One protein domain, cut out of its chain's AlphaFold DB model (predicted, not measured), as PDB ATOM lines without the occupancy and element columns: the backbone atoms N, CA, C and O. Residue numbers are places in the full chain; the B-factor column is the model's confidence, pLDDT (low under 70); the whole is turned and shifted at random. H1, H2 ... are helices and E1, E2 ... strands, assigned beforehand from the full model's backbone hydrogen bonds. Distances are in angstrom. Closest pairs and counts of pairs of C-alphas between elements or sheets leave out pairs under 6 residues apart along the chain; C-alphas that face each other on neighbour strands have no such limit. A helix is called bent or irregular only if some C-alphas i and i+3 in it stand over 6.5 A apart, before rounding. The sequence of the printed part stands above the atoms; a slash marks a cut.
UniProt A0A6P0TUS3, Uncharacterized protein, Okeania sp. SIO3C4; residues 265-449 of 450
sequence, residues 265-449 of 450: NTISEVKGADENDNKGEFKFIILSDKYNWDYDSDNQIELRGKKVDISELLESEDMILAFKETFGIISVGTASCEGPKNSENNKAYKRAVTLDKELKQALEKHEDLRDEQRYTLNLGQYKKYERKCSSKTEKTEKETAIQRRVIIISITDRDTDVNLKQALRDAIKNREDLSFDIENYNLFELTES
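What this domain is: This is residues 265 to 449 of the 450 residues of an uncharacterized protein of Okeania sp. SIO3C4 (UniProt A0A6P0TUS3). A strongly twisted, curled sheet of six strands has the long helix H3 packed along one face, while on the other face the sheet curls round the short helix H5. A small sheet, E3 E4 E5, follows E2, and the short helices H1, H2 and H4 only graze the sheets. The printed part has 185 residues, with five named helices and nine named strands in the order E1 E2 E3 E4 E5 H1 H2 E6 H3 E7 H4 E8 H5 E9. The large sheet runs E1 E2 E8 E6 E7 E9, mixed; the small one is antiparallel. The class is mixed, and the whole is compact, with a radius of gyration of the C-alphas of 15.9 A and spans of 48 by 38 by 26 A.

How they stand to each other: Start at E1, residues 265 to 273, which bends by 52 degrees at residue 269 and forms a hairpin with E2, residues 279 to 287; N 267 and O 284 are 2.9 A apart. Next, E3, residues 291 to 293, E4, 301 to 303, and E5, 306 to 308, form a meander, each strand the antiparallel neighbour of the one before, with N 302 to O 292 at 2.8 A and N 303 to O 306 at 2.8 A. H1, residues 310 to 314, only grazes this sheet; H2, residues 317 to 322, only grazes the large one. E6, residues 328 to 335, H3, 341 to 363, and E7, 374 to 381, form a strand-helix-strand unit, parallel neighbour strands with a helix between, its crossover right-handed; N 333 and O 377 are 2.8 A apart. H3 has a height over the sheet of 7.0 A; its closest C-alphas to E6 are Ala 352 and Gly 333, 4.0 A. H3 touches H1 with residues 358 to 362 alone, closest at the C-alphas of Ala 362 and Leu 314, 6.1 A. H4, residues 397 to 403, only grazes both sheets and is irregular, C-alphas 399 and 402 being 7.2 A apart. E8, residues 407 to 414, is antiparallel to E2, N 283 to O 410 at 2.8 A, and to E6, N 409 to O 330 at 2.9 A. H5, residues 420 to 428, lies on the opposite face from H3; its closest C-alphas to E1 are Ala 427 and Gly 272, 3.9 A. E9, residues 445 to 448, is antiparallel to E7, N 376 to O 447 at 2.8 A. Every O i to N i+4 pair is within hydrogen-bond range in H1, H2, H3 and H5; H4 has 1 of 3, and 2 of 4 O i to N i+3.

Where its parts are: Find C-alpha 265 at (-34.802, 56.932, -45.709), where E1 begins its 23.7 A; E2 measures 25.8 A. H3 runs 32.7 A from C-alpha 341 at (-28.017, 28.780, -46.758). E9 ends at C-alpha 448, (-12.602, 46.283, -43.759).

The domain as a whole: The C-alphas farthest apart, Glu 367 and Lys 392, are 49.9 A apart. The printed part has no cut; its long links are residues 382 to 396 and 429 to 444. Look for pLDDT under 70 at residues 384 to 397.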
ATOM      1  N   ASN A 265     -34.552  56.460 -47.065       80.75
ATOM      2  CA  ASN A 265     -34.802  56.932 -45.709       80.75
ATOM      3  C   ASN A 265     -33.469  57.072 -44.962       80.75
ATOM      4  O   ASN A 265     -32.602  56.203 -45.074       80.75
ATOM      5  N   THR A 266     -33.319  58.143 -44.184       80.12
ATOM      6  CA  THR A 266     -32.121  58.385 -43.372       80.12
ATOM      7  C   THR A 266     -32.478  58.385 -41.893       80.12
ATOM      8  O   THR A 266     -33.294  59.189 -41.450       80.12
ATOM      9  N   ILE A 267     -31.825  57.521 -41.120       82.25
ATOM     10  CA  ILE A 267     -31.974  57.441 -39.665       82.25
ATOM     11  C   ILE A 267     -30.631  57.834 -39.060       82.25
ATOM     12  O   ILE A 267     -29.632  57.140 -39.243       82.25
ATOM     13  N   SER A 268     -30.598  58.990 -38.402       81.88
ATOM     14  CA  SER A 268     -29.364  59.589 -37.876       81.88
ATOM     15  C   SER A 268     -29.157  59.259 -36.398       81.88
ATOM     16  O   SER A 268     -30.103  58.870 -35.712       81.88
ATOM     17  N   GLU A 269     -27.923  59.447 -35.924       78.88
ATOM     18  CA  GLU A 269     -27.555  59.405 -34.499       78.88
ATOM     19  C   GLU A 269     -27.884  58.069 -33.808       78.88
ATOM     20  O   GLU A 269     -28.310  58.008 -32.652       78.88
ATOM     21  N   VAL A 270     -27.688  56.957 -34.519       88.69
ATOM     22  CA  VAL A 270     -27.833  55.614 -33.956       88.69
ATOM     23  C   VAL A 270     -26.553  55.268 -33.211       88.69
ATOM     24  O   VAL A 270     -25.510  55.091 -33.826       88.69
ATOM     25  N   LYS A 271     -26.623  55.176 -31.886       94.06
ATOM     26  CA  LYS A 271     -25.454  54.938 -31.031       94.06
ATOM     27  C   LYS A 271     -25.431  53.503 -30.531       94.06
ATOM     28  O   LYS A 271     -26.488  52.946 -30.244       94.06
ATOM     29  N   GLY A 272     -24.238  52.948 -30.383       96.25
ATOM     30  CA  GLY A 272     -24.012  51.678 -29.701       96.25
ATOM     31  C   GLY A 272     -22.633  51.644 -29.065       96.25
ATOM     32  O   GLY A 272     -21.779  52.480 -29.373       96.25
ATOM     33  N   ALA A 273     -22.429  50.689 -28.168       97.25
ATOM     34  CA  ALA A 273     -21.169  50.516 -27.460       97.25
ATOM     35  C   ALA A 273     -20.596  49.109 -27.654       97.25
ATOM     36  O   ALA A 273     -21.321  48.144 -27.914       97.25
ATOM     37  N   ASP A 274     -19.275  48.997 -27.556       97.62
ATOM     38  CA  ASP A 274     -18.601  47.710 -27.461       97.62
ATOM     39  C   ASP A 274     -18.591  47.168 -26.019       97.62
ATOM     40  O   ASP A 274     -19.128  47.772 -25.090       97.62
ATOM     41  N   GLU A 275     -17.994  45.992 -25.814       97.19
ATOM     42  CA  GLU A 275     -17.939  45.353 -24.488       97.19
ATOM     43  C   GLU A 275     -17.104  46.136 -23.452       97.19
ATOM     44  O   GLU A 275     -17.208  45.856 -22.258       97.19
ATOM     45  N   ASN A 276     -16.303  47.113 -23.892       97.19
ATOM     46  CA  ASN A 276     -15.492  47.993 -23.048       97.19
ATOM     47  C   ASN A 276     -16.125  49.386 -22.856       97.19
ATOM     48  O   ASN A 276     -15.467  50.265 -22.305       97.19
ATOM     49  N   ASP A 277     -17.381  49.581 -23.280       96.50
ATOM     50  CA  ASP A 277     -18.107  50.864 -23.261       96.50
ATOM     51  C   ASP A 277     -17.529  51.940 -24.206       96.50
ATOM     52  O   ASP A 277     -17.902  53.112 -24.113       96.50
ATOM     53  N   ASN A 278     -16.664  51.556 -25.159       97.62
ATOM     54  CA  ASN A 278     -16.271  52.456 -26.245       97.62
ATOM     55  C   ASN A 278     -17.437  52.593 -27.229       97.62
ATOM     56  O   ASN A 278     -18.083  51.606 -27.594       97.62
ATOM     57  N   LYS A 279     -17.693  53.810 -27.696       97.00
ATOM     58  CA  LYS A 279     -18.899  54.165 -28.447       97.00
ATOM     59  C   LYS A 279     -18.636  54.310 -29.936       97.00
ATOM     60  O   LYS A 279     -17.572  54.747 -30.372       97.00
ATOM     61  N   GLY A 280     -19.654  53.965 -30.714       96.44
ATOM     62  CA  GLY A 280     -19.770  54.296 -32.127       96.44
ATOM     63  C   GLY A 280     -21.121  54.945 -32.402       96.44
ATOM     64  O   GLY A 280     -22.144  54.531 -31.847       96.44
ATOM     65  N   GLU A 281     -21.120  55.953 -33.265       95.38
ATOM     66  CA  GLU A 281     -22.321  56.611 -33.764       95.38
ATOM     67  C   GLU A 281     -22.461  56.378 -35.266       95.38
ATOM     68  O   GLU A 281     -21.500  56.463 -36.035       95.38
ATOM     69  N   PHE A 282     -23.683  56.061 -35.679       94.94
ATOM     70  CA  PHE A 282     -23.989  55.589 -37.014       94.94
ATOM     71  C   PHE A 282     -25.186  56.334 -37.596       94.94
ATOM     72  O   PHE A 282     -26.157  56.666 -36.909       94.94
ATOM     73  N   LYS A 283     -25.152  56.519 -38.909       92.81
ATOM     74  CA  LYS A 283     -26.262  57.018 -39.714       92.81
ATOM     75  C   LYS A 283     -26.621  55.973 -40.758       92.81
ATOM     76  O   LYS A 283     -25.785  55.590 -41.569       92.81
ATOM     77  N   PHE A 284     -27.869  55.522 -40.746       92.31
ATOM     78  CA  PHE A 284     -28.380  54.508 -41.663       92.31
ATOM     79  C   PHE A 284     -29.042  55.181 -42.851       92.31
ATOM     80  O   PHE A 284     -29.940  56.003 -42.682       92.31
ATOM     81  N   ILE A 285     -28.621  54.791 -44.045       91.88
ATOM     82  CA  ILE A 285     -29.183  55.212 -45.321       91.88
ATOM     83  C   ILE A 285     -29.781  53.961 -45.952       91.88
ATOM     84  O   ILE A 285     -29.078  53.062 -46.418       91.88
ATOM     85  N   ILE A 286     -31.103  53.867 -45.889       88.56
ATOM     86  CA  ILE A 286     -31.851  52.694 -46.325       88.56
ATOM     87  C   ILE A 286     -32.625  53.094 -47.561       88.56
ATOM     88  O   ILE A 286     -33.512  53.943 -47.500       88.56
ATOM     89  N   LEU A 287     -32.306  52.472 -48.685       86.19
ATOM     90  CA  LEU A 287     -33.050  52.682 -49.915       86.19
ATOM     91  C   LEU A 287     -34.537  52.354 -49.717       86.19
ATOM     92  O   LEU A 287     -34.900  51.443 -48.963       86.19
ATOM     93  N   SER A 288     -35.407  53.145 -50.354       79.50
ATOM     94  CA  SER A 288     -36.860  53.013 -50.193       79.50
ATOM     95  C   SER A 288     -37.339  51.596 -50.518       79.50
ATOM     96  O   SER A 288     -36.665  50.817 -51.183       79.50
ATOM     97  N   ASP A 289     -38.538  51.239 -50.060       77.50
ATOM     98  CA  ASP A 289     -39.151  49.912 -50.264       77.50
ATOM     99  C   ASP A 289     -39.314  49.467 -51.714       77.50
ATOM    100  O   ASP A 289     -39.487  48.278 -51.999       77.50
ATOM    101  N   LYS A 290     -39.186  50.409 -52.637       79.00
ATOM    102  CA  LYS A 290     -39.185  50.161 -54.067       79.00
ATOM    103  C   LYS A 290     -37.883  49.563 -54.576       79.00
ATOM    104  O   LYS A 290     -37.932  48.925 -55.629       79.00
ATOM    105  N   TYR A 291     -36.777  49.815 -53.880       86.25
ATOM    106  CA  TYR A 291     -35.434  49.393 -54.243       86.25
ATOM    107  C   TYR A 291     -35.030  48.177 -53.428       86.25
ATOM    108  O   TYR A 291     -34.974  48.211 -52.199       86.25
ATOM    109  N   ASN A 292     -34.716  47.096 -54.127       89.31
ATOM    110  CA  ASN A 292     -34.214  45.873 -53.517       89.31
ATOM    111  C   ASN A 292     -33.124  45.299 -54.422       89.31
ATOM    112  O   ASN A 292     -33.104  45.574 -55.621       89.31
ATOM    113  N   TRP A 293     -32.216  44.497 -53.877       91.69
ATOM    114  CA  TRP A 293     -31.358  43.660 -54.720       91.69
ATOM    115  C   TRP A 293     -32.219  42.773 -55.599       91.69
ATOM    116  O   TRP A 293     -33.110  42.165 -55.036       91.69
ATOM    117  N   ASP A 294     -31.953  42.646 -56.899       89.62
ATOM    118  CA  ASP A 294     -32.720  41.804 -57.836       89.62
ATOM    119  C   ASP A 294     -32.732  40.324 -57.397       89.62
ATOM    120  O   ASP A 294     -31.815  39.846 -56.712       89.62
ATOM    121  N   TYR A 295     -33.808  39.608 -57.730       86.12
ATOM    122  CA  TYR A 295     -34.012  38.233 -57.269       86.12
ATOM    123  C   TYR A 295     -32.932  37.332 -57.864       86.12
ATOM    124  O   TYR A 295     -32.636  37.405 -59.054       86.12
ATOM    125  N   ASP A 296     -32.315  36.498 -57.029       85.94
ATOM    126  CA  ASP A 296     -31.199  35.625 -57.407       85.94
ATOM    127  C   ASP A 296     -29.977  36.341 -58.023       85.94
ATOM    128  O   ASP A 296     -29.105  35.711 -58.616       85.94
ATOM    129  N   SER A 297     -29.870  37.661 -57.843       88.44
ATOM    130  CA  SER A 297     -28.771  38.481 -58.365       88.44
ATOM    131  C   SER A 297     -27.862  39.002 -57.255       88.44
ATOM    132  O   SER A 297     -28.334  39.366 -56.179       88.44
ATOM    133  N   ASP A 298     -26.557  39.083 -57.509       89.31
ATOM    134  CA  ASP A 298     -25.559  39.673 -56.606       89.31
ATOM    135  C   ASP A 298     -24.996  41.022 -57.094       89.31
ATOM    136  O   ASP A 298     -24.171  41.635 -56.411       89.31
ATOM    137  N   ASN A 299     -25.454  41.500 -58.254       88.25
ATOM    138  CA  ASN A 299     -24.887  42.666 -58.930       88.25
ATOM    139  C   ASN A 299     -25.912  43.578 -59.622       88.25
ATOM    140  O   ASN A 299     -25.535  44.432 -60.421       88.25
ATOM    141  N   GLN A 300     -27.202  43.374 -59.375       88.31
ATOM    142  CA  GLN A 300     -28.273  44.205 -59.916       88.31
ATOM    143  C   GLN A 300     -29.240  44.564 -58.800       88.31
ATOM    144  O   GLN A 300     -29.522  43.741 -57.927       88.31
ATOM    145  N   ILE A 301     -29.782  45.772 -58.871       89.44
ATOM    146  CA  ILE A 301     -30.923  46.180 -58.063       89.44
ATOM    147  C   ILE A 301     -32.152  46.336 -58.954       89.44
ATOM    148  O   ILE A 301     -32.062  46.523 -60.170       89.44
ATOM    149  N   GLU A 302     -33.317  46.248 -58.337       87.69
ATOM    150  CA  GLU A 302     -34.601  46.448 -58.982       87.69
ATOM    151  C   GLU A 302     -35.352  47.625 -58.359       87.69
ATOM    152  O   GLU A 302     -35.367  47.799 -57.143       87.69
ATOM    153  N   LEU A 303     -36.024  48.405 -59.204       85.00
ATOM    154  CA  LEU A 303     -37.030  49.391 -58.843       85.00
ATOM    155  C   LEU A 303     -38.406  48.861 -59.260       85.00
ATOM    156  O   LEU A 303     -38.745  48.852 -60.448       85.00
ATOM    157  N   ARG A 304     -39.221  48.432 -58.289       81.12
ATOM    158  CA  ARG A 304     -40.576  47.886 -58.530       81.12
ATOM    159  C   ARG A 304     -40.600  46.797 -59.634       81.12
ATOM    160  O   ARG A 304     -41.475  46.834 -60.504       81.12
ATOM    161  N   GLY A 305     -39.658  45.846 -59.622       79.56
ATOM    162  CA  GLY A 305     -39.579  44.761 -60.617       79.56
ATOM    163  C   GLY A 305     -38.844  45.108 -61.914       79.56
ATOM    164  O   GLY A 305     -38.888  44.337 -62.871       79.56
ATOM    165  N   LYS A 306     -38.224  46.291 -62.010       84.00
ATOM    166  CA  LYS A 306     -37.421  46.694 -63.173       84.00
ATOM    167  C   LYS A 306     -35.972  46.866 -62.763       84.00
ATOM    168  O   LYS A 306     -35.706  47.598 -61.821       84.00
ATOM    169  N   LYS A 307     -35.051  46.256 -63.502       86.56
ATOM    170  CA  LYS A 307     -33.613  46.438 -63.282       86.56
ATOM    171  C   LYS A 307     -33.239  47.905 -63.450       86.56
ATOM    172  O   LYS A 307     -33.658  48.530 -64.426       86.56
ATOM    173  N   VAL A 308     -32.478  48.424 -62.497       85.69
ATOM    174  CA  VAL A 308     -31.955  49.791 -62.515       85.69
ATOM    175  C   VAL A 308     -30.484  49.781 -62.134       85.69
ATOM    176  O   VAL A 308     -30.016  48.874 -61.446       85.69
ATOM    177  N   ASP A 309     -29.761  50.786 -62.613       83.00
ATOM    178  CA  ASP A 309     -28.374  51.007 -62.235       83.00
ATOM    179  C   ASP A 309     -28.335  51.728 -60.883       83.00
ATOM    180  O   ASP A 309     -28.966  52.770 -60.708       83.00
ATOM    181  N   ILE A 310     -27.624  51.156 -59.913       83.38
ATOM    182  CA  ILE A 310     -27.467  51.767 -58.593       83.38
ATOM    183  C   ILE A 310     -26.553  52.994 -58.644       83.38
ATOM    184  O   ILE A 310     -26.689  53.885 -57.809       83.38
ATOM    185  N   SER A 311     -25.665  53.069 -59.637       83.50
ATOM    186  CA  SER A 311     -24.651  54.120 -59.752       83.50
ATOM    187  C   SER A 311     -25.281  55.507 -59.843       83.50
ATOM    188  O   SER A 311     -24.864  56.412 -59.129       83.50
ATOM    189  N   GLU A 312     -26.350  55.666 -60.634       81.06
ATOM    190  CA  GLU A 312     -27.053  56.953 -60.777       81.06
ATOM    191  C   GLU A 312     -27.584  57.477 -59.434       81.06
ATOM    192  O   GLU A 312     -27.531  58.674 -59.156       81.06
ATOM    193  N   LEU A 313     -28.058  56.572 -58.577       82.88
ATOM    194  CA  LEU A 313     -28.551  56.906 -57.248       82.88
ATOM    195  C   LEU A 313     -27.397  57.206 -56.277       82.88
ATOM    196  O   LEU A 313     -27.482  58.160 -55.498       82.88
ATOM    197  N   LEU A 314     -26.318  56.419 -56.320       88.12
ATOM    198  CA  LEU A 314     -25.151  56.625 -55.453       88.12
ATOM    199  C   LEU A 314     -24.409  57.928 -55.762       88.12
ATOM    200  O   LEU A 314     -23.841  58.537 -54.861       88.12
ATOM    201  N   GLU A 315     -24.457  58.367 -57.017       87.06
ATOM    202  CA  GLU A 315     -23.870  59.623 -57.487       87.06
ATOM    203  C   GLU A 315     -24.757  60.850 -57.231       87.06
ATOM    204  O   GLU A 315     -24.344  61.978 -57.508       87.06
ATOM    205  N   SER A 316     -25.974  60.663 -56.710       83.06
ATOM    206  CA  SER A 316     -26.859  61.788 -56.410       83.06
ATOM    207  C   SER A 316     -26.269  62.684 -55.317       83.06
ATOM    208  O   SER A 316     -25.726  62.216 -54.315       83.06
ATOM    209  N   GLU A 317     -26.423  64.000 -55.470       77.06
ATOM    210  CA  GLU A 317     -25.924  64.979 -54.494       77.06
ATOM    211  C   GLU A 317     -26.483  64.716 -53.086       77.06
ATOM    212  O   GLU A 317     -25.773  64.846 -52.090       77.06
ATOM    213  N   ASP A 318     -27.742  64.283 -52.993       76.06
ATOM    214  CA  ASP A 318     -28.376  63.952 -51.721       76.06
ATOM    215  C   ASP A 318     -27.709  62.767 -51.016       76.06
ATOM    216  O   ASP A 318     -27.524  62.833 -49.796       76.06
ATOM    217  N   MET A 319     -27.320  61.736 -51.773       82.69
ATOM    218  CA  MET A 319     -26.579  60.583 -51.271       82.69
ATOM    219  C   MET A 319     -25.171  60.985 -50.824       82.69
ATOM    220  O   MET A 319     -24.772  60.682 -49.703       82.69
ATOM    221  N   ILE A 320     -24.443  61.739 -51.650       86.69
ATOM    222  CA  ILE A 320     -23.092  62.219 -51.322       86.69
ATOM    223  C   ILE A 320     -23.103  63.084 -50.055       86.69
ATOM    224  O   ILE A 320     -22.288  62.896 -49.152       86.69
ATOM    225  N   LEU A 321     -24.079  63.987 -49.926       79.94
ATOM    226  CA  LEU A 321     -24.250  64.811 -48.728       79.94
ATOM    227  C   LEU A 321     -24.596  63.990 -47.479       79.94
ATOM    228  O   LEU A 321     -24.332  64.447 -46.369       79.94
ATOM    229  N   ALA A 322     -25.173  62.794 -47.625       80.44
ATOM    230  CA  ALA A 322     -25.442  61.918 -46.488       80.44
ATOM    231  C   ALA A 322     -24.152  61.359 -45.855       80.44
ATOM    232  O   ALA A 322     -24.182  61.016 -44.669       80.44
ATOM    233  N   PHE A 323     -23.047  61.340 -46.611       84.81
ATOM    234  CA  PHE A 323     -21.716  60.891 -46.184       84.81
ATOM    235  C   PHE A 323     -20.769  62.020 -45.787       84.81
ATOM    236  O   PHE A 323     -19.647  61.747 -45.369       84.81
ATOM    237  N   LYS A 324     -21.194  63.281 -45.901       77.38
ATOM    238  CA  LYS A 324     -20.371  64.406 -45.463       77.38
ATOM    239  C   LYS A 324     -20.068  64.262 -43.965       77.38
ATOM    240  O   LYS A 324     -20.990  64.004 -43.195       77.38
ATOM    241  N   GLU A 325     -18.799  64.439 -43.588       81.06
ATOM    242  CA  GLU A 325     -18.310  64.292 -42.203       81.06
ATOM    243  C   GLU A 325     -18.481  62.859 -41.655       81.06
ATOM    244  O   GLU A 325     -18.976  62.644 -40.551       81.06
ATOM    245  N   THR A 326     -18.092  61.861 -42.452       90.94
ATOM    246  CA  THR A 326     -18.007  60.460 -42.021       90.94
ATOM    247  C   THR A 326     -16.587  60.104 -41.579       90.94
ATOM    248  O   THR A 326     -15.628  60.705 -42.037       90.94
ATOM    249  N   PHE A 327     -16.456  59.123 -40.686       92.12
ATOM    250  CA  PHE A 327     -15.194  58.451 -40.350       92.12
ATOM    251  C   PHE A 327     -15.032  57.114 -41.084       92.12
ATOM    252  O   PHE A 327     -14.047  56.397 -40.881       92.12
ATOM    253  N   GLY A 328     -16.044  56.727 -41.860       94.56
ATOM    254  CA  GLY A 328     -16.025  55.542 -42.692       94.56
ATOM    255  C   GLY A 328     -17.417  55.041 -43.048       94.56
ATOM    256  O   GLY A 328     -18.416  55.365 -42.409       94.56
ATOM    257  N   ILE A 329     -17.491  54.218 -44.087       96.62
ATOM    258  CA  ILE A 329     -18.756  53.809 -44.696       96.62
ATOM    259  C   ILE A 329     -18.848  52.289 -44.756       96.62
ATOM    260  O   ILE A 329     -17.894  51.605 -45.112       96.62
ATOM    261  N   ILE A 330     -20.014  51.751 -44.413       97.94
ATOM    262  CA  ILE A 330     -20.296  50.321 -44.361       97.94
ATOM    263  C   ILE A 330     -21.349  49.979 -45.413       97.94
ATOM    264  O   ILE A 330     -22.505  50.402 -45.322       97.94
ATOM    265  N   SER A 331     -20.957  49.166 -46.390       97.56
ATOM    266  CA  SER A 331     -21.848  48.618 -47.413       97.56
ATOM    267  C   SER A 331     -22.445  47.301 -46.934       97.56
ATOM    268  O   SER A 331     -21.715  46.360 -46.610       97.56
ATOM    269  N   VAL A 332     -23.774  47.215 -46.867       97.00
ATOM    270  CA  VAL A 332     -24.454  46.062 -46.264       97.00
ATOM    271  C   VAL A 332     -25.005  45.124 -47.332       97.00
ATOM    272  O   VAL A 332     -25.716  45.523 -48.254       97.00
ATOM    273  N   GLY A 333     -24.713  43.841 -47.161       96.31
ATOM    274  CA  GLY A 333     -25.220  42.758 -47.984       96.31
ATOM    275  C   GLY A 333     -26.267  41.926 -47.258       96.31
ATOM    276  O   GLY A 333     -26.011  41.381 -46.184       96.31
ATOM    277  N   THR A 334     -27.434  41.775 -47.884       94.25
ATOM    278  CA  THR A 334     -28.548  40.938 -47.409       94.25
ATOM    279  C   THR A 334     -28.923  39.898 -48.454       94.25
ATOM    280  O   THR A 334     -28.903  40.198 -49.652       94.25
ATOM    281  N   ALA A 335     -29.341  38.709 -48.025       92.31
ATOM    282  CA  ALA A 335     -29.934  37.704 -48.900       92.31
ATOM    283  C   ALA A 335     -31.264  37.185 -48.352       92.31
ATOM    284  O   ALA A 335     -31.470  37.066 -47.148       92.31
ATOM    285  N   SER A 336     -32.165  36.860 -49.266       88.75
ATOM    286  CA  SER A 336     -33.503  36.319 -49.034       88.75
ATOM    287  C   SER A 336     -33.486  34.790 -48.944       88.75
ATOM    288  O   SER A 336     -32.482  34.116 -49.180       88.75
ATOM    289  N   CYS A 337     -34.639  34.212 -48.624       83.62
ATOM    290  CA  CYS A 337     -34.880  32.767 -48.619       83.62
ATOM    291  C   CYS A 337     -35.002  32.144 -50.038       83.62
ATOM    292  O   CYS A 337     -35.979  31.459 -50.338       83.62
ATOM    293  N   GLU A 338     -34.027  32.358 -50.928       78.69
ATOM    294  CA  GLU A 338     -34.108  31.921 -52.343       78.69
ATOM    295  C   GLU A 338     -33.488  30.542 -52.597       78.69
ATOM    296  O   GLU A 338     -33.942  29.787 -53.460       78.69
ATOM    297  N   GLY A 339     -32.464  30.189 -51.818       82.88
ATOM    298  CA  GLY A 339     -31.627  29.025 -52.072       82.88
ATOM    299  C   GLY A 339     -31.006  28.411 -50.815       82.88
ATOM    300  O   GLY A 339     -31.400  28.717 -49.682       82.88
ATOM    301  N   PRO A 340     -30.033  27.496 -50.988       86.31
ATOM    302  CA  PRO A 340     -29.296  26.902 -49.879       86.31
ATOM    303  C   PRO A 340     -28.582  27.970 -49.045       86.31
ATOM    304  O   PRO A 340     -27.948  28.864 -49.601       86.31
ATOM    305  N   LYS A 341     -28.594  27.818 -47.716       88.75
ATOM    306  CA  LYS A 341     -28.017  28.780 -46.758       88.75
ATOM    307  C   LYS A 341     -26.621  29.278 -47.143       88.75
ATOM    308  O   LYS A 341     -26.381  30.476 -47.158       88.75
ATOM    309  N   ASN A 342     -25.705  28.371 -47.486       91.44
ATOM    310  CA  ASN A 342     -24.333  28.747 -47.847       91.44
ATOM    311  C   ASN A 342     -24.272  29.573 -49.144       91.44
ATOM    312  O   ASN A 342     -23.450  30.477 -49.250       91.44
ATOM    313  N   SER A 343     -25.151  29.283 -50.108       91.75
ATOM    314  CA  SER A 343     -25.251  30.036 -51.361       91.75
ATOM    315  C   SER A 343     -25.764  31.451 -51.107       91.75
ATOM    316  O   SER A 343     -25.163  32.413 -51.572       91.75
ATOM    317  N   GLU A 344     -26.823  31.588 -50.306       92.50
ATOM    318  CA  GLU A 344     -27.403  32.892 -49.964       92.50
ATOM    319  C   GLU A 344     -26.473  33.733 -49.084       92.50
ATOM    320  O   GLU A 344     -26.340  34.933 -49.295       92.50
ATOM    321  N   ASN A 345     -25.737  33.109 -48.162       94.88
ATOM    322  CA  ASN A 345     -24.719  33.810 -47.380       94.88
ATOM    323  C   ASN A 345     -23.608  34.377 -48.265       94.88
ATOM    324  O   ASN A 345     -23.185  35.515 -48.081       94.88
ATOM    325  N   ASN A 346     -23.163  33.601 -49.256       95.56
ATOM    326  CA  ASN A 346     -22.190  34.073 -50.233       95.56
ATOM    327  C   ASN A 346     -22.776  35.166 -51.143       95.56
ATOM    328  O   ASN A 346     -22.079  36.110 -51.503       95.56
ATOM    329  N   LYS A 347     -24.066  35.073 -51.494       95.25
ATOM    330  CA  LYS A 347     -24.777  36.098 -52.272       95.25
ATOM    331  C   LYS A 347     -24.847  37.424 -51.509       95.25
ATOM    332  O   LYS A 347     -24.523  38.460 -52.078       95.25
ATOM    333  N   ALA A 348     -25.188  37.394 -50.221       96.31
ATOM    334  CA  ALA A 348     -25.163  38.572 -49.356       96.31
ATOM    335  C   ALA A 348     -23.761  39.202 -49.295       96.31
ATOM    336  O   ALA A 348     -23.631  40.399 -49.530       96.31
ATOM    337  N   TYR A 349     -22.708  38.403 -49.090       97.50
ATOM    338  CA  TYR A 349     -21.327  38.900 -49.130       97.50
ATOM    339  C   TYR A 349     -21.000  39.610 -50.453       97.50
ATOM    340  O   TYR A 349     -20.542  40.750 -50.453       97.50
ATOM    341  N   LYS A 350     -21.294  38.976 -51.593       96.94
ATOM    342  CA  LYS A 350     -21.045  39.583 -52.906       96.94
ATOM    343  C   LYS A 350     -21.829  40.876 -53.121       96.94
ATOM    344  O   LYS A 350     -21.272  41.811 -53.675       96.94
ATOM    345  N   ARG A 351     -23.077  40.952 -52.654       96.50
ATOM    346  CA  ARG A 351     -23.884  42.182 -52.692       96.50
ATOM    347  C   ARG A 351     -23.227  43.319 -51.906       96.50
ATOM    348  O   ARG A 351     -23.146  44.428 -52.422       96.50
ATOM    349  N   ALA A 352     -22.700  43.036 -50.710       97.44
ATOM    350  CA  ALA A 352     -21.949  44.020 -49.925       97.44
ATOM    351  C   ALA A 352     -20.722  44.537 -50.695       97.44
ATOM    352  O   ALA A 352     -20.506  45.742 -50.767       97.44
ATOM    353  N   VAL A 353     -19.958  43.628 -51.313       97.00
ATOM    354  CA  VAL A 353     -18.767  43.963 -52.113       97.00
ATOM    355  C   VAL A 353     -19.124  44.754 -53.372       97.00
ATOM    356  O   VAL A 353     -18.435  45.715 -53.707       97.00
ATOM    357  N   THR A 354     -20.192  44.376 -54.079       95.62
ATOM    358  CA  THR A 354     -20.656  45.124 -55.251       95.62
ATOM    359  C   THR A 354     -21.052  46.539 -54.850       95.62
ATOM    360  O   THR A 354     -20.574  47.490 -55.455       95.62
ATOM    361  N   LEU A 355     -21.862  46.689 -53.798       95.75
ATOM    362  CA  LEU A 355     -22.284  47.999 -53.305       95.75
ATOM    363  C   LEU A 355     -21.094  48.866 -52.881       95.75
ATOM    364  O   LEU A 355     -21.033  50.030 -53.262       95.75
ATOM    365  N   ASP A 356     -20.127  48.286 -52.169       96.38
ATOM    366  CA  ASP A 356     -18.886  48.962 -51.779       96.38
ATOM    367  C   ASP A 356     -18.106  49.476 -52.990       96.38
ATOM    368  O   ASP A 356     -17.630  50.612 -52.987       96.38
ATOM    369  N   LYS A 357     -18.001  48.658 -54.041       95.25
ATOM    370  CA  LYS A 357     -17.303  49.018 -55.275       95.25
ATOM    371  C   LYS A 357     -17.994  50.162 -56.014       95.25
ATOM    372  O   LYS A 357     -17.307  51.091 -56.429       95.25
ATOM    373  N   GLU A 358     -19.312  50.094 -56.191       94.31
ATOM    374  CA  GLU A 358     -20.071  51.163 -56.858       94.31
ATOM    375  C   GLU A 358     -20.002  52.461 -56.042       94.31
ATOM    376  O   GLU A 358     -19.747  53.539 -56.577       94.31
ATOM    377  N   LEU A 359     -20.105  52.348 -54.715       93.44
ATOM    378  CA  LEU A 359     -19.966  53.488 -53.824       93.44
ATOM    379  C   LEU A 359     -18.559  54.093 -53.893       93.44
ATOM    380  O   LEU A 359     -18.436  55.312 -53.930       93.44
ATOM    381  N   LYS A 360     -17.499  53.278 -54.002       94.88
ATOM    382  CA  LYS A 360     -16.129  53.771 -54.239       94.88
ATOM    383  C   LYS A 360     -16.071  54.713 -55.430       94.88
ATOM    384  O   LYS A 360     -15.524  55.801 -55.329       94.88
ATOM    385  N   GLN A 361     -16.640  54.281 -56.552       93.62
ATOM    386  CA  GLN A 361     -16.584  55.021 -57.809       93.62
ATOM    387  C   GLN A 361     -17.359  56.336 -57.720       93.62
ATOM    388  O   GLN A 361     -16.925  57.340 -58.284       93.62
ATOM    389  N   ALA A 362     -18.478  56.340 -56.991       91.94
ATOM    390  CA  ALA A 362     -19.225  57.556 -56.704       91.94
ATOM    391  C   ALA A 362     -18.410  58.517 -55.819       91.94
ATOM    392  O   ALA A 362     -18.272  59.692 -56.154       91.94
ATOM    393  N   LEU A 363     -17.811  58.020 -54.732       91.31
ATOM    394  CA  LEU A 363     -17.070  58.835 -53.762       91.31
ATOM    395  C   LEU A 363     -15.719  59.337 -54.287       91.31
ATOM    396  O   LEU A 363     -15.323  60.448 -53.955       91.31
ATOM    397  N   GLU A 364     -15.036  58.584 -55.155       92.12
ATOM    398  CA  GLU A 364     -13.757  58.983 -55.772       92.12
ATOM    399  C   GLU A 364     -13.859  60.292 -56.576       92.12
ATOM    400  O   GLU A 364     -12.852  60.970 -56.796       92.12
ATOM    401  N   LYS A 365     -15.073  60.675 -56.989       89.75
ATOM    402  CA  LYS A 365     -15.369  61.946 -57.670       89.75
ATOM    403  C   LYS A 365     -15.366  63.153 -56.721       89.75
ATOM    404  O   LYS A 365     -15.376  64.287 -57.197       89.75
ATOM    405  N   HIS A 366     -15.343  62.926 -55.406       87.00
ATOM    406  CA  HIS A 366     -15.412  63.948 -54.365       87.00
ATOM    407  C   HIS A 366     -14.145  63.921 -53.504       87.00
ATOM    408  O   HIS A 366     -13.879  62.949 -52.802       87.00
ATOM    409  N   GLU A 367     -13.361  65.004 -53.543       85.56
ATOM    410  CA  GLU A 367     -12.051  65.069 -52.872       85.56
ATOM    411  C   GLU A 367     -12.127  64.758 -51.371       85.56
ATOM    412  O   GLU A 367     -11.273  64.030 -50.873       85.56
ATOM    413  N   ASP A 368     -13.174  65.232 -50.689       83.69
ATOM    414  CA  ASP A 368     -13.358  65.065 -49.242       83.69
ATOM    415  C   ASP A 368     -13.773  63.643 -48.824       83.69
ATOM    416  O   ASP A 368     -13.766  63.343 -47.639       83.69
ATOM    417  N   LEU A 369     -14.175  62.781 -49.767       86.75
ATOM    418  CA  LEU A 369     -14.718  61.443 -49.474       86.75
ATOM    419  C   LEU A 369     -13.908  60.303 -50.103       86.75
ATOM    420  O   LEU A 369     -14.168  59.129 -49.837       86.75
ATOM    421  N   ARG A 370     -12.934  60.632 -50.955       86.75
ATOM    422  CA  ARG A 370     -12.141  59.656 -51.714       86.75
ATOM    423  C   ARG A 370     -11.339  58.712 -50.817       86.75
ATOM    424  O   ARG A 370     -11.168  57.546 -51.165       86.75
ATOM    425  N   ASP A 371     -10.836  59.232 -49.702       87.75
ATOM    426  CA  ASP A 371      -9.880  58.546 -48.830       87.75
ATOM    427  C   ASP A 371     -10.542  58.002 -47.543       87.75
ATOM    428  O   ASP A 371      -9.854  57.581 -46.612       87.75
ATOM    429  N   GLU A 372     -11.880  57.988 -47.495       91.06
ATOM    430  CA  GLU A 372     -12.643  57.487 -46.352       91.06
ATOM    431  C   GLU A 372     -12.493  55.977 -46.164       91.06
ATOM    432  O   GLU A 372     -12.422  55.201 -47.123       91.06
ATOM    433  N   GLN A 373     -12.482  55.539 -44.901       95.00
ATOM    434  CA  GLN A 373     -12.433  54.114 -44.580       95.00
ATOM    435  C   GLN A 373     -13.707  53.422 -45.056       95.00
ATOM    436  O   GLN A 373     -14.813  53.935 -44.892       95.00
ATOM    437  N   ARG A 374     -13.578  52.224 -45.622       96.69
ATOM    438  CA  ARG A 374     -14.723  51.477 -46.143       96.69
ATOM    439  C   ARG A 374     -14.766  50.085 -45.550       96.69
ATOM    440  O   ARG A 374     -13.736  49.471 -45.293       96.69
ATOM    441  N   TYR A 375     -15.975  49.598 -45.335       98.25
ATOM    442  CA  TYR A 375     -16.253  48.311 -44.730       98.25
ATOM    443  C   TYR A 375     -17.384  47.619 -45.484       98.25
ATOM    444  O   TYR A 375     -18.269  48.250 -46.067       98.25
ATOM    445  N   THR A 376     -17.416  46.298 -45.390       98.38
ATOM    446  CA  THR A 376     -18.540  45.472 -45.827       98.38
ATOM    447  C   THR A 376     -19.148  44.754 -44.633       98.38
ATOM    448  O   THR A 376     -18.435  44.217 -43.784       98.38
ATOM    449  N   LEU A 377     -20.480  44.732 -44.564       98.25
ATOM    450  CA  LEU A 377     -21.231  43.954 -43.582       98.25
ATOM    451  C   LEU A 377     -22.048  42.878 -44.292       98.25
ATOM    452  O   LEU A 377     -23.023  43.172 -44.981       98.25
ATOM    453  N   ASN A 378     -21.682  41.618 -44.079       97.62
ATOM    454  CA  ASN A 378     -22.455  40.475 -44.544       97.62
ATOM    455  C   ASN A 378     -23.443  40.028 -43.454       97.62
ATOM    456  O   ASN A 378     -23.047  39.473 -42.424       97.62
ATOM    457  N   LEU A 379     -24.737  40.264 -43.694       95.81
ATOM    458  CA  LEU A 379     -25.818  39.772 -42.833       95.81
ATOM    459  C   LEU A 379     -26.246  38.342 -43.202       95.81
ATOM    460  O   LEU A 379     -26.823  37.623 -42.390       95.81
ATOM    461  N   GLY A 380     -25.907  37.873 -44.402       94.38
ATOM    462  CA  GLY A 380     -26.252  36.537 -44.866       94.38
ATOM    463  C   GLY A 380     -27.743  36.360 -45.180       94.38
ATOM    464  O   GLY A 380     -28.449  37.312 -45.517       94.38
ATOM    465  N   GLN A 381     -28.211  35.114 -45.120       92.38
ATOM    466  CA  GLN A 381     -29.588  34.731 -45.441       92.38
ATOM    467  C   GLN A 381     -30.576  35.138 -44.340       92.38
ATOM    468  O   GLN A 381     -30.353  34.873 -43.152       92.38
ATOM    469  N   TYR A 382     -31.717  35.676 -44.760       90.06
ATOM    470  CA  TYR A 382     -32.888  35.918 -43.931       90.06
ATOM    471  C   TYR A 382     -33.433  34.613 -43.317       90.06
ATOM    472  O   TYR A 382     -33.511  33.578 -43.980       90.06
ATOM    473  N   LYS A 383     -33.804  34.650 -42.033       84.94
ATOM    474  CA  LYS A 383     -34.174  33.492 -41.199       84.94
ATOM    475  C   LYS A 383     -35.432  33.698 -40.338       84.94
ATOM    476  O   LYS A 383     -35.682  32.866 -39.467       84.94
ATOM    477  N   LYS A 384     -36.200  34.790 -40.501       64.38
ATOM    478  CA  LYS A 384     -37.387  35.023 -39.652       64.38
ATOM    479  C   LYS A 384     -38.400  33.899 -39.866       64.38
ATOM    480  O   LYS A 384     -38.860  33.692 -40.982       64.38
ATOM    481  N   TYR A 385     -38.753  33.251 -38.757       50.22
ATOM    482  CA  TYR A 385     -39.507  32.006 -38.612       50.22
ATOM    483  C   TYR A 385     -38.686  30.736 -38.851       50.22
ATOM    484  O   TYR A 385     -38.210  30.451 -39.939       50.22
ATOM    485  N   GLU A 386     -38.657  29.878 -37.830       45.94
ATOM    486  CA  GLU A 386     -38.161  28.491 -37.840       45.94
ATOM    487  C   GLU A 386     -38.851  27.575 -38.877       45.94
ATOM    488  O   GLU A 386     -38.571  26.377 -38.971       45.94
ATOM    489  N   ARG A 387     -39.725  28.127 -39.726       48.81
ATOM    490  CA  ARG A 387     -39.987  27.549 -41.032       48.81
ATOM    491  C   ARG A 387     -38.731  27.793 -41.856       48.81
ATOM    492  O   ARG A 387     -38.563  28.852 -42.443       48.81
ATOM    493  N   LYS A 388     -37.877  26.763 -41.934       54.31
ATOM    494  CA  LYS A 388     -36.957  26.529 -43.064       54.31
ATOM    495  C   LYS A 388     -37.547  27.200 -44.312       54.31
ATOM    496  O   LYS A 388     -38.755  27.031 -44.477       54.31
ATOM    497  N   CYS A 389     -36.761  27.886 -45.151       60.31
ATOM    498  CA  CYS A 389     -37.152  28.457 -46.459       60.31
ATOM    499  C   CYS A 389     -37.840  27.406 -47.389       60.31
ATOM    500  O   CYS A 389     -37.327  26.988 -48.419       60.31
ATOM    501  N   SER A 390     -38.959  26.835 -46.959       51.09
ATOM    502  CA  SER A 390     -39.471  25.485 -47.242       51.09
ATOM    503  C   SER A 390     -40.991  25.464 -47.246       51.09
ATOM    504  O   SER A 390     -41.571  24.488 -47.720       51.09
ATOM    505  N   SER A 391     -41.667  26.526 -46.796       48.53
ATOM    506  CA  SER A 391     -43.048  26.715 -47.208       48.53
ATOM    507  C   SER A 391     -43.018  27.136 -48.681       48.53
ATOM    508  O   SER A 391     -42.336  28.070 -49.091       48.53
ATOM    509  N   LYS A 392     -43.734  26.406 -49.536       50.28
ATOM    510  CA  LYS A 392     -43.909  26.746 -50.960       50.28
ATOM    511  C   LYS A 392     -44.641  28.088 -51.180       50.28
ATOM    512  O   LYS A 392     -44.966  28.401 -52.316       50.28
ATOM    513  N   THR A 393     -44.919  28.830 -50.112       47.66
ATOM    514  CA  THR A 393     -45.823  29.978 -50.049       47.66
ATOM    515  C   THR A 393     -45.114  31.314 -49.818       47.66
ATOM    516  O   THR A 393     -45.790  32.323 -49.866       47.66
ATOM    517  N   GLU A 394     -43.794  31.340 -49.588       51.62
ATOM    518  CA  GLU A 394     -42.971  32.570 -49.548       51.62
ATOM    519  C   GLU A 394     -41.920  32.512 -50.667       51.62
ATOM    520  O   GLU A 394     -40.715  32.475 -50.429       51.62
ATOM    521  N   LYS A 395     -42.387  32.345 -51.907       57.38
ATOM    522  CA  LYS A 395     -41.525  32.029 -53.063       57.38
ATOM    523  C   LYS A 395     -41.705  32.974 -54.235       57.38
ATOM    524  O   LYS A 395     -41.179  32.703 -55.313       57.38
ATOM    525  N   THR A 396     -42.471  34.046 -54.073       64.12
ATOM    526  CA  THR A 396     -42.511  35.067 -55.111       64.12
ATOM    527  C   THR A 396     -41.456  36.128 -54.825       64.12
ATOM    528  O   THR A 396     -41.203  36.512 -53.681       64.12
ATOM    529  N   GLU A 397     -40.836  36.617 -55.890       68.62
ATOM    530  CA  GLU A 397     -39.908  37.750 -55.889       68.62
ATOM    531  C   GLU A 397     -40.445  38.939 -55.071       68.62
ATOM    532  O   GLU A 397     -39.731  39.519 -54.256       68.62
ATOM    533  N   LYS A 398     -41.749  39.226 -55.185       71.88
ATOM    534  CA  LYS A 398     -42.412  40.315 -54.452       71.88
ATOM    535  C   LYS A 398     -42.485  40.093 -52.941       71.88
ATOM    536  O   LYS A 398     -42.317  41.046 -52.190       71.88
ATOM    537  N   GLU A 399     -42.734  38.868 -52.483       70.62
ATOM    538  CA  GLU A 399     -42.851  38.554 -51.046       70.62
ATOM    539  C   GLU A 399     -41.497  38.623 -50.329       70.62
ATOM    540  O   GLU A 399     -41.426  38.980 -49.154       70.62
ATOM    541  N   THR A 400     -40.412  38.315 -51.042       76.81
ATOM    542  CA  THR A 400     -39.047  38.304 -50.492       76.81
ATOM    543  C   THR A 400     -38.304  39.626 -50.677       76.81
ATOM    544  O   THR A 400     -37.203  39.775 -50.153       76.81
ATOM    545  N   ALA A 401     -38.884  40.602 -51.384       79.50
ATOM    546  CA  ALA A 401     -38.260  41.899 -51.655       79.50
ATOM    547  C   ALA A 401     -37.796  42.601 -50.370       79.50
ATOM    548  O   ALA A 401     -36.636  42.979 -50.258       79.50
ATOM    549  N   ILE A 402     -38.639  42.637 -49.332       80.44
ATOM    550  CA  ILE A 402     -38.303  43.274 -48.049       80.44
ATOM    551  C   ILE A 402     -37.105  42.632 -47.319       80.44
ATOM    552  O   ILE A 402     -36.536  43.253 -46.429       80.44
ATOM    553  N   GLN A 403     -36.712  41.411 -47.689       86.31
ATOM    554  CA  GLN A 403     -35.546  40.698 -47.143       86.31
ATOM    555  C   GLN A 403     -34.238  41.071 -47.870       86.31
ATOM    556  O   GLN A 403     -33.162  40.615 -47.488       86.31
ATOM    557  N   ARG A 404     -34.332  41.848 -48.954       88.94
ATOM    558  CA  ARG A 404     -33.254  42.190 -49.894       88.94
ATOM    559  C   ARG A 404     -33.000  43.701 -49.943       88.94
ATOM    560  O   ARG A 404     -32.694  44.246 -51.005       88.94
ATOM    561  N   ARG A 405     -33.157  44.386 -48.809       90.31
ATOM    562  CA  ARG A 405     -32.965  45.839 -48.718       90.31
ATOM    563  C   ARG A 405     -31.534  46.225 -49.065       90.31
ATOM    564  O   ARG A 405     -30.583  45.551 -48.679       90.31
ATOM    565  N   VAL A 406     -31.388  47.348 -49.756       92.69
ATOM    566  CA  VAL A 406     -30.082  47.959 -49.993       92.69
ATOM    567  C   VAL A 406     -29.840  48.976 -48.879       92.69
ATOM    568  O   VAL A 406     -30.636  49.896 -48.685       92.69
ATOM    569  N   ILE A 407     -28.790  48.755 -48.094       94.38
ATOM    570  CA  ILE A 407     -28.507  49.519 -46.878       94.38
ATOM    571  C   ILE A 407     -27.052  49.981 -46.935       94.38
ATOM    572  O   ILE A 407     -26.150  49.191 -47.229       94.38
ATOM    573  N   ILE A 408     -26.834  51.253 -46.622       95.50
ATOM    574  CA  ILE A 408     -25.515  51.853 -46.438       95.50
ATOM    575  C   ILE A 408     -25.500  52.507 -45.059       95.50
ATOM    576  O   ILE A 408     -26.503  53.068 -44.620       95.50
ATOM    577  N   ILE A 409     -24.380  52.416 -44.350       96.19
ATOM    578  CA  ILE A 409     -24.238  52.982 -43.008       96.19
ATOM    579  C   ILE A 409     -23.013  53.888 -43.005       96.19
ATOM    580  O   ILE A 409     -21.932  53.458 -43.385       96.19
ATOM    581  N   SER A 410     -23.179  55.130 -42.574       95.12
ATOM    582  CA  SER A 410     -22.078  56.055 -42.311       95.12
ATOM    583  C   SER A 410     -21.704  55.993 -40.831       95.12
ATOM    584  O   SER A 410     -22.592  55.978 -39.977       95.12
ATOM    585  N   ILE A 411     -20.409  55.953 -40.526       95.94
ATOM    586  CA  ILE A 411     -19.865  56.096 -39.174       95.94
ATOM    587  C   ILE A 411     -19.705  57.596 -38.933       95.94
ATOM    588  O   ILE A 411     -18.844  58.226 -39.538       95.94
ATOM    589  N   THR A 412     -20.559  58.187 -38.105       92.75
ATOM    590  CA  THR A 412     -20.572  59.642 -37.881       92.75
ATOM    591  C   THR A 412     -19.677  60.068 -36.730       92.75
ATOM    592  O   THR A 412     -19.224  61.204 -36.710       92.75
ATOM    593  N   ASP A 413     -19.421  59.168 -35.782       94.44
ATOM    594  CA  ASP A 413     -18.473  59.383 -34.690       94.44
ATOM    595  C   ASP A 413     -18.014  58.033 -34.124       94.44
ATOM    596  O   ASP A 413     -18.707  57.019 -34.276       94.44
ATOM    597  N   ARG A 414     -16.843  58.001 -33.486       95.19
ATOM    598  CA  ARG A 414     -16.348  56.818 -32.776       95.19
ATOM    599  C   ARG A 414     -15.225  57.130 -31.797       95.19
ATOM    600  O   ARG A 414     -14.335  57.931 -32.078       95.19
ATOM    601  N   ASP A 415     -15.185  56.359 -30.719       96.44
ATOM    602  CA  ASP A 415     -14.000  56.273 -29.874       96.44
ATOM    603  C   ASP A 415     -12.849  55.584 -30.626       96.44
ATOM    604  O   ASP A 415     -13.054  54.709 -31.471       96.44
ATOM    605  N   THR A 416     -11.608  55.972 -30.320       92.81
ATOM    606  CA  THR A 416     -10.410  55.506 -31.046       92.81
ATOM    607  C   THR A 416     -10.240  53.985 -31.006       92.81
ATOM    608  O   THR A 416      -9.886  53.387 -32.021       92.81
ATOM    609  N   ASP A 417     -10.544  53.364 -29.866       94.81
ATOM    610  CA  ASP A 417     -10.342  51.931 -29.624       94.81
ATOM    611  C   ASP A 417     -11.637  51.107 -29.757       94.81
ATOM    612  O   ASP A 417     -11.687  49.955 -29.318       94.81
ATOM    613  N   VAL A 418     -12.697  51.672 -30.355       97.25
ATOM    614  CA  VAL A 418     -13.986  50.977 -30.451       97.25
ATOM    615  C   VAL A 418     -13.902  49.728 -31.327       97.25
ATOM    616  O   VAL A 418     -13.452  49.753 -32.479       97.25
ATOM    617  N   ASN A 419     -14.449  48.622 -30.827       97.94
ATOM    618  CA  ASN A 419     -14.779  47.486 -31.674       97.94
ATOM    619  C   ASN A 419     -16.045  47.799 -32.488       97.94
ATOM    620  O   ASN A 419     -17.169  47.526 -32.059       97.94
ATOM    621  N   LEU A 420     -15.857  48.341 -33.697       97.56
ATOM    622  CA  LEU A 420     -16.946  48.756 -34.593       97.56
ATOM    623  C   LEU A 420     -18.000  47.668 -34.817       97.56
ATOM    624  O   LEU A 420     -19.188  47.968 -34.893       97.56
ATOM    625  N   LYS A 421     -17.596  46.395 -34.889       97.69
ATOM    626  CA  LYS A 421     -18.531  45.279 -35.069       97.69
ATOM    627  C   LYS A 421     -19.468  45.135 -33.869       97.69
ATOM    628  O   LYS A 421     -20.658  44.898 -34.062       97.69
ATOM    629  N   GLN A 422     -18.939  45.231 -32.650       97.81
ATOM    630  CA  GLN A 422     -19.740  45.131 -31.427       97.81
ATOM    631  C   GLN A 422     -20.638  46.362 -31.272       97.81
ATOM    632  O   GLN A 422     -21.851  46.192 -31.159       97.81
ATOM    633  N   ALA A 423     -20.072  47.567 -31.400       97.81
ATOM    634  CA  ALA A 423     -20.818  48.820 -31.298       97.81
ATOM    635  C   ALA A 423     -21.944  48.919 -32.340       97.81
ATOM    636  O   ALA A 423     -23.070  49.268 -32.000       97.81
ATOM    637  N   LEU A 424     -21.690  48.537 -33.597       97.25
ATOM    638  CA  LEU A 424     -22.722  48.527 -34.635       97.25
ATOM    639  C   LEU A 424     -23.828  47.512 -34.334       97.25
ATOM    640  O   LEU A 424     -25.007  47.783 -34.562       97.25
ATOM    641  N   ARG A 425     -23.463  46.325 -33.833       95.94
ATOM    642  CA  ARG A 425     -24.449  45.304 -33.470       95.94
ATOM    643  C   ARG A 425     -25.349  45.788 -32.338       95.94
ATOM    644  O   ARG A 425     -26.555  45.569 -32.408       95.94
ATOM    645  N   ASP A 426     -24.762  46.419 -31.326       96.00
ATOM    646  CA  ASP A 426     -25.488  47.024 -30.211       96.00
ATOM    647  C   ASP A 426     -26.424  48.141 -30.700       96.00
ATOM    648  O   ASP A 426     -27.618  48.104 -30.414       96.00
ATOM    649  N   ALA A 427     -25.924  49.029 -31.567       94.00
ATOM    650  CA  ALA A 427     -26.679  50.154 -32.121       94.00
ATOM    651  C   ALA A 427     -27.950  49.740 -32.882       94.00
ATOM    652  O   ALA A 427     -28.952  50.456 -32.861       94.00
ATOM    653  N   ILE A 428     -27.915  48.594 -33.571       92.19
ATOM    654  CA  ILE A 428     -29.034  48.094 -34.389       92.19
ATOM    655  C   ILE A 428     -30.009  47.230 -33.573       92.19
ATOM    656  O   ILE A 428     -31.171  47.052 -33.948       92.19
ATOM    657  N   LYS A 429     -29.558  46.651 -32.458       87.06
ATOM    658  CA  LYS A 429     -30.351  45.691 -31.691       87.06
ATOM    659  C   LYS A 429     -31.622  46.352 -31.143       87.06
ATOM    660  O   LYS A 429     -31.572  47.402 -30.516       87.06
ATOM    661  N   ASN A 430     -32.772  45.698 -31.333       74.31
ATOM    662  CA  ASN A 430     -34.094  46.157 -30.873       74.31
ATOM    663  C   ASN A 430     -34.559  47.515 -31.449       74.31
ATOM    664  O   ASN A 430     -35.397  48.185 -30.844       74.31
ATOM    665  N   ARG A 431     -34.048  47.921 -32.616       81.62
ATOM    666  CA  ARG A 431     -34.464  49.146 -33.313       81.62
ATOM    667  C   ARG A 431     -35.579  48.861 -34.317       81.62
ATOM    668  O   ARG A 431     -35.330  48.405 -35.429       81.62
ATOM    669  N   GLU A 432     -36.821  49.132 -33.923       76.81
ATOM    670  CA  GLU A 432     -37.994  48.940 -34.794       76.81
ATOM    671  C   GLU A 432     -38.072  49.969 -35.937       76.81
ATOM    672  O   GLU A 432     -38.673  49.707 -36.980       76.81
ATOM    673  N   ASP A 433     -37.433  51.127 -35.769       77.31
ATOM    674  CA  ASP A 433     -37.416  52.235 -36.725       77.31
ATOM    675  C   ASP A 433     -36.555  51.964 -37.967       77.31
ATOM    676  O   ASP A 433     -36.825  52.526 -39.028       77.31
ATOM    677  N   LEU A 434     -35.572  51.058 -37.886       74.69
ATOM    678  CA  LEU A 434     -34.678  50.731 -39.003       74.69
ATOM    679  C   LEU A 434     -35.372  49.974 -40.145       74.69
ATOM    680  O   LEU A 434     -34.766  49.773 -41.190       74.69
ATOM    681  N   SER A 435     -36.639  49.565 -40.017       72.38
ATOM    682  CA  SER A 435     -37.404  48.815 -41.039       72.38
ATOM    683  C   SER A 435     -36.786  47.475 -41.496       72.38
ATOM    684  O   SER A 435     -37.369  46.767 -42.320       72.38
ATOM    685  N   PHE A 436     -35.649  47.083 -40.916       78.81
ATOM    686  CA  PHE A 436     -35.045  45.759 -40.960       78.81
ATOM    687  C   PHE A 436     -34.543  45.407 -39.558       78.81
ATOM    688  O   PHE A 436     -34.210  46.281 -38.766       78.81
ATOM    689  N   ASP A 437     -34.484  44.115 -39.258       84.75
ATOM    690  CA  ASP A 437     -34.030  43.615 -37.963       84.75
ATOM    691  C   ASP A 437     -32.948  42.561 -38.208       84.75
ATOM    692  O   ASP A 437     -33.189  41.554 -38.881       84.75
ATOM    693  N   ILE A 438     -31.741  42.833 -37.699       87.75
ATOM    694  CA  ILE A 438     -30.543  42.002 -37.898       87.75
ATOM    695  C   ILE A 438     -30.696  40.603 -37.309       87.75
ATOM    696  O   ILE A 438     -30.087  39.659 -37.809       87.75
ATOM    697  N   GLU A 439     -31.553  40.432 -36.300       87.69
ATOM    698  CA  GLU A 439     -31.817  39.124 -35.708       87.69
ATOM    699  C   GLU A 439     -32.652  38.241 -36.635       87.69
ATOM    700  O   GLU A 439     -32.730  37.031 -36.429       87.69
ATOM    701  N   ASN A 440     -33.189  38.801 -37.723       88.56
ATOM    702  CA  ASN A 440     -33.785  38.043 -38.814       88.56
ATOM    703  C   ASN A 440     -32.776  37.603 -39.870       88.56
ATOM    704  O   ASN A 440     -33.194  37.015 -40.859       88.56
ATOM    705  N   TYR A 441     -31.476  37.816 -39.672       91.25
ATOM    706  CA  TYR A 441     -30.425  37.356 -40.572       91.25
ATOM    707  C   TYR A 441     -29.453  36.414 -39.854       91.25
ATOM    708  O   TYR A 441     -29.399  36.338 -38.622       91.25
ATOM    709  N   ASN A 442     -28.752  35.574 -40.609       91.50
ATOM    710  CA  ASN A 442     -28.001  34.455 -40.042       91.50
ATOM    711  C   ASN A 442     -26.513  34.738 -39.784       91.50
ATOM    712  O   ASN A 442     -25.882  33.929 -39.100       91.50
ATOM    713  N   LEU A 443     -25.984  35.850 -40.292       95.31
ATOM    714  CA  LEU A 443     -24.613  36.305 -40.105       95.31
ATOM    715  C   LEU A 443     -24.582  37.753 -39.603       95.31
ATOM    716  O   LEU A 443     -25.570  38.481 -39.631       95.31
ATOM    717  N   PHE A 444     -23.413  38.139 -39.099       96.62
ATOM    718  CA  PHE A 444     -23.058  39.516 -38.777       96.62
ATOM    719  C   PHE A 444     -21.534  39.617 -38.903       96.62
ATOM    720  O   PHE A 444     -20.791  39.474 -37.925       96.62
ATOM    721  N   GLU A 445     -21.058  39.722 -40.138       97.56
ATOM    722  CA  GLU A 445     -19.636  39.682 -40.488       97.56
ATOM    723  C   GLU A 445     -19.214  41.034 -41.064       97.56
ATOM    724  O   GLU A 445     -19.457  41.318 -42.233       97.56
ATOM    725  N   LEU A 446     -18.620  41.876 -40.214       98.06
ATOM    726  CA  LEU A 446     -18.035  43.157 -40.602       98.06
ATOM    727  C   LEU A 446     -16.567  42.946 -40.989       98.06
ATOM    728  O   LEU A 446     -15.818  42.363 -40.203       98.06
ATOM    729  N   THR A 447     -16.177  43.423 -42.168       97.69
ATOM    730  CA  THR A 447     -14.806  43.337 -42.697       97.69
ATOM    731  C   THR A 447     -14.403  44.683 -43.286       97.69
ATOM    732  O   THR A 447     -15.224  45.334 -43.925       97.69
ATOM    733  N   GLU A 448     -13.160  45.107 -43.081       96.69
ATOM    734  CA  GLU A 448     -12.602  46.283 -43.759       96.69
ATOM    735  C   GLU A 448     -12.430  45.994 -45.259       96.69
ATOM    736  O   GLU A 448     -11.994  44.908 -45.653       96.69
ATOM    737  N   SER A 449     -12.844  46.938 -46.099       92.19
ATOM    738  CA  SER A 449     -12.728  46.854 -47.555       92.19
ATOM    739  C   SER A 449     -11.302  47.193 -47.992       92.19
ATOM    740  O   SER A 449     -10.671  48.079 -47.421       92.19
TER     741      SER A 449